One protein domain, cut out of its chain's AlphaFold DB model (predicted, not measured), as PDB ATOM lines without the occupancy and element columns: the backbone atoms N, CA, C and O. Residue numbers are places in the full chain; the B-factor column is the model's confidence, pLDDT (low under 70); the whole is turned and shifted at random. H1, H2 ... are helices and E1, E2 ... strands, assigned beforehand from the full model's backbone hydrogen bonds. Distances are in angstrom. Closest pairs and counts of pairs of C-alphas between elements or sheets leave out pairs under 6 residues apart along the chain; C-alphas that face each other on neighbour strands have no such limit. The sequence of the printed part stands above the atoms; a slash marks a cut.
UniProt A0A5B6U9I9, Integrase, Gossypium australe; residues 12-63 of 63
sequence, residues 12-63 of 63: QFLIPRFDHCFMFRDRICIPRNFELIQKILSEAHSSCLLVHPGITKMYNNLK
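Overview. This is residues 12 to 63 of the 63 residues of the protein "Integrase" of Gossypium australe (UniProt A0A5B6U9I9). What is the picture? It has little regular structure: an open U of a small hairpin, E1 and E2, a free helix, H1, and a tail, residues 47 to 63. What is its make-up? The printed part has 52 residues, 19 of them in E1, E2 and H1, in chain order, a mixed class. It is extended, with radius of gyration of the C-alphas 16.1 A and spans 39 by 32 by 17 A.

Arrangement. How do the strands pair? E1, residues 22 to 24, and E2, residues 27 to 29, form an antiparallel hairpin; N 24 and O 27 are within hydrogen-bond range, 2.8 A. Where is H1? H1, residues 34 to 46, is apart from E1; every O i to N i+4 pair in it is within hydrogen-bond range.

Along the chain. Where does E1 begin? C-alpha 22 is at (97.869, -35.576, 29.496). Where does H1 end? C-alpha 46 is at (120.138, -45.696, 22.605), 18.0 A from C-alpha 34.

Size, cuts and confidence. Any cut? The printed part has no cut. Where is confidence low? Residues 12 to 20 and 48 to 63 have pLDDT under 70.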
ATOM      1  N   GLN A  12      92.396 -31.380  36.578       58.59
ATOM      2  CA  GLN A  12      93.727 -30.745  36.566       58.59
ATOM      3  C   GLN A  12      94.665 -31.284  35.471       58.59
ATOM      4  O   GLN A  12      95.756 -30.748  35.293       58.59
ATOM      5  N   PHE A  13      94.273 -32.370  34.791       58.25
ATOM      6  CA  PHE A  13      95.128 -33.098  33.845       58.25
ATOM      7  C   PHE A  13      94.809 -32.836  32.366       58.25
ATOM      8  O   PHE A  13      95.553 -33.253  31.474       58.25
ATOM      9  N   LEU A  14      93.682 -32.175  32.103       54.09
ATOM     10  CA  LEU A  14      93.121 -31.969  30.773       54.09
ATOM     11  C   LEU A  14      93.337 -30.522  30.320       54.09
ATOM     12  O   LEU A  14      92.389 -29.751  30.204       54.09
ATOM     13  N   ILE A  15      94.588 -30.145  30.054       59.00
ATOM     14  CA  ILE A  15      94.872 -28.980  29.206       59.00
ATOM     15  C   ILE A  15      95.258 -29.540  27.833       59.00
ATOM     16  O   ILE A  15      96.399 -29.974  27.661       59.00
ATOM     17  N   PRO A  16      94.332 -29.602  26.858       55.19
ATOM     18  CA  PRO A  16      94.628 -30.127  25.533       55.19
ATOM     19  C   PRO A  16      95.445 -29.082  24.767       55.19
ATOM     20  O   PRO A  16      94.896 -28.206  24.106       55.19
ATOM     21  N   ARG A  17      96.774 -29.126  24.908       60.78
ATOM     22  CA  ARG A  17      97.696 -28.303  24.102       60.78
ATOM     23  C   ARG A  17      98.317 -29.078  22.939       60.78
ATOM     24  O   ARG A  17      98.791 -28.463  21.992       60.78
ATOM     25  N   PHE A  18      98.305 -30.406  23.010       57.84
ATOM     26  CA  PHE A  18      98.736 -31.309  21.951       57.84
ATOM     27  C   PHE A  18      97.818 -32.526  21.980       57.84
ATOM     28  O   PHE A  18      97.623 -33.124  23.044       57.84
ATOM     29  N   ASP A  19      97.213 -32.833  20.837       62.81
ATOM     30  CA  ASP A  19      96.193 -33.862  20.694       62.81
ATOM     31  C   ASP A  19      96.690 -35.179  21.306       62.81
ATOM     32  O   ASP A  19      97.613 -35.802  20.793       62.81
ATOM     33  N   HIS A  20      96.069 -35.596  22.415       64.44
ATOM     34  CA  HIS A  20      96.288 -36.879  23.107       64.44
ATOM     35  C   HIS A  20      97.389 -36.948  24.190       64.44
ATOM     36  O   HIS A  20      97.661 -38.043  24.688       64.44
ATOM     37  N   CYS A  21      97.974 -35.830  24.639       71.62
ATOM     38  CA  CYS A  21      98.878 -35.830  25.803       71.62
ATOM     39  C   CYS A  21      98.207 -35.286  27.075       71.62
ATOM     40  O   CYS A  21      97.706 -34.164  27.097       71.62
ATOM     41  N   PHE A  22      98.252 -36.057  28.166       77.75
ATOM     42  CA  PHE A  22      97.869 -35.576  29.496       77.75
ATOM     43  C   PHE A  22      98.990 -34.707  30.070       77.75
ATOM     44  O   PHE A  22     100.165 -35.037  29.907       77.75
ATOM     45  N   MET A  23      98.654 -33.620  30.765       79.75
ATOM     46  CA  MET A  23      99.642 -32.742  31.402       79.75
ATOM     47  C   MET A  23      99.290 -32.499  32.866       79.75
ATOM     48  O   MET A  23      98.138 -32.255  33.181       79.75
ATOM     49  N   PHE A  24     100.271 -32.500  33.763       78.00
ATOM     50  CA  PHE A  24     100.103 -32.151  35.175       78.00
ATOM     51  C   PHE A  24     101.174 -31.169  35.598       78.00
ATOM     52  O   PHE A  24     102.359 -31.487  35.502       78.00
ATOM     53  N   ARG A  25     100.771 -29.996  36.104       83.12
ATOM     54  CA  ARG A  25     101.712 -28.935  36.512       83.12
ATOM     55  C   ARG A  25     102.751 -28.646  35.416       83.12
ATOM     56  O   ARG A  25     103.951 -28.701  35.675       83.12
ATOM     57  N   ASP A  26     102.276 -28.470  34.184       77.88
ATOM     58  CA  ASP A  26     103.095 -28.220  32.987       77.88
ATOM     59  C   ASP A  26     104.045 -29.359  32.575       77.88
ATOM     60  O   ASP A  26     104.919 -29.178  31.729       77.88
ATOM     61  N   ARG A  27     103.873 -30.563  33.133       79.06
ATOM     62  CA  ARG A  27     104.655 -31.756  32.777       79.06
ATOM     63  C   ARG A  27     103.800 -32.745  32.011       79.06
ATOM     64  O   ARG A  27     102.666 -32.995  32.400       79.06
ATOM     65  N   ILE A  28     104.365 -33.364  30.978       82.69
ATOM     66  CA  ILE A  28     103.694 -34.437  30.240       82.69
ATOM     67  C   ILE A  28     103.523 -35.651  31.163       82.69
ATOM     68  O   ILE A  28     104.484 -36.148  31.755       82.69
ATOM     69  N   CYS A  29     102.291 -36.130  31.286       81.38
ATOM     70  CA  CYS A  29     101.943 -37.357  31.981       81.38
ATOM     71  C   CYS A  29     101.962 -38.520  30.998       81.38
ATOM     72  O   CYS A  29     101.201 -38.560  30.032       81.38
ATOM     73  N   ILE A  30     102.815 -39.495  31.284       80.56
ATOM     74  CA  ILE A  30     102.906 -40.726  30.508       80.56
ATOM     75  C   ILE A  30     101.946 -41.738  31.149       80.56
ATOM     76  O   ILE A  30     102.070 -42.002  32.352       80.56
ATOM     77  N   PRO A  31     100.983 -42.309  30.401       78.75
ATOM     78  CA  PRO A  31     100.134 -43.368  30.932       78.75
ATOM     79  C   PRO A  31     100.998 -44.557  31.359       78.75
ATOM     80  O   PRO A  31     102.040 -44.830  30.759       78.75
ATOM     81  N   ARG A  32     100.564 -45.303  32.382       81.88
ATOM     82  CA  ARG A  32     101.292 -46.476  32.899       81.88
ATOM     83  C   ARG A  32     101.144 -47.690  31.968       81.88
ATOM     84  O   ARG A  32     100.675 -48.747  32.376       81.88
ATOM     85  N   ASN A  33     101.533 -47.520  30.711       86.19
ATOM     86  CA  ASN A  33     101.622 -48.559  29.701       86.19
ATOM     87  C   ASN A  33     103.078 -49.043  29.636       86.19
ATOM     88  O   ASN A  33     103.986 -48.270  29.336       86.19
ATOM     89  N   PHE A  34     103.291 -50.326  29.934       86.25
ATOM     90  CA  PHE A  34     104.623 -50.924  29.982       86.25
ATOM     91  C   PHE A  34     105.357 -50.840  28.638       86.25
ATOM     92  O   PHE A  34     106.543 -50.530  28.623       86.25
ATOM     93  N   GLU A  35     104.662 -51.040  27.517       89.00
ATOM     94  CA  GLU A  35     105.261 -50.966  26.180       89.00
ATOM     95  C   GLU A  35     105.776 -49.555  25.870       89.00
ATOM     96  O   GLU A  35     106.886 -49.385  25.369       89.00
ATOM     97  N   LEU A  36     104.994 -48.532  26.228       85.69
ATOM     98  CA  LEU A  36     105.379 -47.134  26.046       85.69
ATOM     99  C   LEU A  36     106.598 -46.780  26.905       85.69
ATOM    100  O   LEU A  36     107.544 -46.168  26.415       85.69
ATOM    101  N   ILE A  37     106.597 -47.207  28.170       86.38
ATOM    102  CA  ILE A  37     107.728 -47.004  29.082       86.38
ATOM    103  C   ILE A  37     108.989 -47.682  28.527       86.38
ATOM    104  O   ILE A  37     110.044 -47.054  28.498       86.38
ATOM    105  N   GLN A  38     108.887 -48.922  28.044       90.00
ATOM    106  CA  GLN A  38     110.018 -49.650  27.459       90.00
ATOM    107  C   GLN A  38     110.567 -48.962  26.206       90.00
ATOM    108  O   GLN A  38     111.779 -48.807  26.090       90.00
ATOM    109  N   LYS A  39     109.701 -48.490  25.299       88.25
ATOM    110  CA  LYS A  39     110.133 -47.751  24.101       88.25
ATOM    111  C   LYS A  39     110.871 -46.464  24.459       88.25
ATOM    112  O   LYS A  39     111.933 -46.211  23.906       88.25
ATOM    113  N   ILE A  40     110.355 -45.689  25.416       85.75
ATOM    114  CA  ILE A  40     110.999 -44.447  25.871       85.75
ATOM    115  C   ILE A  40     112.360 -44.739  26.511       85.75
ATOM    116  O   ILE A  40     113.329 -44.042  26.225       85.75
ATOM    117  N   LEU A  41     112.453 -45.772  27.354       85.94
ATOM    118  CA  LEU A  41     113.716 -46.175  27.977       85.94
ATOM    119  C   LEU A  41     114.727 -46.674  26.946       85.94
ATOM    120  O   LEU A  41     115.898 -46.312  27.028       85.94
ATOM    121  N   SER A  42     114.278 -47.476  25.981       88.69
ATOM    122  CA  SER A  42     115.118 -47.968  24.891       88.69
ATOM    123  C   SER A  42     115.656 -46.812  24.054       88.69
ATOM    124  O   SER A  42     116.861 -46.748  23.836       88.69
ATOM    125  N   GLU A  43     114.795 -45.875  23.648       86.75
ATOM    126  CA  GLU A  43     115.191 -44.677  22.905       86.75
ATOM    127  C   GLU A  43     116.188 -43.842  23.714       86.75
ATOM    128  O   GLU A  43     117.279 -43.569  23.233       86.75
ATOM    129  N   ALA A  44     115.879 -43.515  24.973       83.19
ATOM    130  CA  ALA A  44     116.751 -42.716  25.832       83.19
ATOM    131  C   ALA A  44     118.121 -43.376  26.062       83.19
ATOM    132  O   ALA A  44     119.141 -42.688  26.076       83.19
ATOM    133  N   HIS A  45     118.153 -44.702  26.219       83.88
ATOM    134  CA  HIS A  45     119.387 -45.465  26.381       83.88
ATOM    135  C   HIS A  45     120.193 -45.565  25.079       83.88
ATOM    136  O   HIS A  45     121.420 -45.545  25.119       83.88
ATOM    137  N   SER A  46     119.512 -45.662  23.933       78.38
ATOM    138  CA  SER A  46     120.138 -45.696  22.605       78.38
ATOM    139  C   SER A  46     120.527 -44.317  22.076       78.38
ATOM    140  O   SER A  46     121.397 -44.206  21.211       78.38
ATOM    141  N   SER A  47     119.908 -43.259  22.603       74.19
ATOM    142  CA  SER A  47     120.245 -41.894  22.252       74.19
ATOM    143  C   SER A  47     121.673 -41.640  22.707       74.19
ATOM    144  O   SER A  47     122.033 -41.872  23.864       74.19
ATOM    145  N   CYS A  48     122.510 -41.172  21.784       66.19
ATOM    146  CA  CYS A  48     123.804 -40.620  22.131       66.19
ATOM    147  C   CYS A  48     123.526 -39.322  22.891       66.19
ATOM    148  O   CYS A  48     123.525 -38.231  22.322       66.19
ATOM    149  N   LEU A  49     123.203 -39.440  24.182       63.31
ATOM    150  CA  LEU A  49     123.278 -38.317  25.089       63.31
ATOM    151  C   LEU A  49     124.693 -37.793  24.900       63.31
ATOM    152  O   LEU A  49     125.660 -38.524  25.128       63.31
ATOM    153  N   LEU A  50     124.812 -36.556  24.421       57.81
ATOM    154  CA  LEU A  50     126.063 -35.820  24.442       57.81
ATOM    155  C   LEU A  50     126.402 -35.616  25.918       57.81
ATOM    156  O   LEU A  50     126.185 -34.549  26.492       57.81
ATOM    157  N   VAL A  51     126.894 -36.673  26.563       58.59
ATOM    158  CA  VAL A  51     127.534 -36.620  27.862       58.59
ATOM    159  C   VAL A  51     128.869 -35.966  27.574       58.59
ATOM    160  O   VAL A  51     129.901 -36.616  27.441       58.59
ATOM    161  N   HIS A  52     128.827 -34.651  27.385       58.03
ATOM    162  CA  HIS A  52     130.020 -33.841  27.392       58.03
ATOM    163  C   HIS A  52     130.728 -34.172  28.716       58.03
ATOM    164  O   HIS A  52     130.129 -33.965  29.777       58.03
ATOM    165  N   PRO A  53     131.971 -34.688  28.711       50.69
ATOM    166  CA  PRO A  53     132.656 -35.159  29.920       50.69
ATOM    167  C   PRO A  53     133.094 -34.015  30.864       50.69
ATOM    168  O   PRO A  53     134.044 -34.147  31.625       50.69
ATOM    169  N   GLY A  54     132.399 -32.874  30.828       54.09
ATOM    170  CA  GLY A  54     132.640 -31.694  31.656       54.09
ATOM    171  C   GLY A  54     131.547 -31.397  32.689       54.09
ATOM    172  O   GLY A  54     131.580 -30.320  33.275       54.09
ATOM    173  N   ILE A  55     130.572 -32.291  32.919       52.97
ATOM    174  CA  ILE A  55     129.369 -31.971  33.720       52.97
ATOM    175  C   ILE A  55     129.257 -32.660  35.090       52.97
ATOM    176  O   ILE A  55     128.336 -32.362  35.847       52.97
ATOM    177  N   THR A  56     130.272 -33.417  35.530       54.16
ATOM    178  CA  THR A  56     130.420 -33.791  36.961       54.16
ATOM    179  C   THR A  56     130.494 -32.556  37.885       54.16
ATOM    180  O   THR A  56     130.427 -32.663  39.105       54.16
ATOM    181  N   LYS A  57     130.557 -31.347  37.319       53.34
ATOM    182  CA  LYS A  57     130.592 -30.067  38.015       53.34
ATOM    183  C   LYS A  57     129.266 -29.287  37.930       53.34
ATOM    184  O   LYS A  57     129.287 -28.086  37.690       53.34
ATOM    185  N   MET A  58     128.114 -29.936  38.118       63.38
ATOM    186  CA  MET A  58     126.813 -29.236  38.148       63.38
ATOM    187  C   MET A  58     125.986 -29.448  39.428       63.38
ATOM    188  O   MET A  58     124.833 -29.035  39.487       63.38
ATOM    189  N   TYR A  59     126.573 -30.035  40.478       54.88
ATOM    190  CA  TYR A  59     125.920 -30.208  41.789       54.88
ATOM    191  C   TYR A  59     126.227 -29.099  42.810       54.88
ATOM    192  O   TYR A  59     125.915 -29.255  43.985       54.88
ATOM    193  N   ASN A  60     126.823 -27.975  42.395       58.94
ATOM    194  CA  ASN A  60     127.380 -27.004  43.344       58.94
ATOM    195  C   ASN A  60     126.785 -25.594  43.301       58.94
ATOM    196  O   ASN A  60     127.465 -24.650  43.688       58.94
ATOM    197  N   ASN A  61     125.533 -25.435  42.869       59.56
ATOM    198  CA  ASN A  61     124.851 -24.143  42.996       59.56
ATOM    199  C   ASN A  61     123.424 -24.265  43.542       59.56
ATOM    200  O   ASN A  61     122.506 -23.591  43.085       59.56
ATOM    201  N   LEU A  62     123.253 -25.125  44.547       59.09
ATOM    202  CA  LEU A  62     122.159 -24.990  45.501       59.09
ATOM    203  C   LEU A  62     122.625 -24.020  46.593       59.09
ATOM    204  O   LEU A  62     123.326 -24.412  47.525       59.09
ATOM    205  N   LYS A  63     122.280 -22.746  46.409       53.19
ATOM    206  CA  LYS A  63     122.122 -21.783  47.498       53.19
ATOM    207  C   LYS A  63     120.630 -21.611  47.747       53.19
ATOM    208  O   LYS A  63     119.885 -21.632  46.741       53.19
TER     209      LYS A  63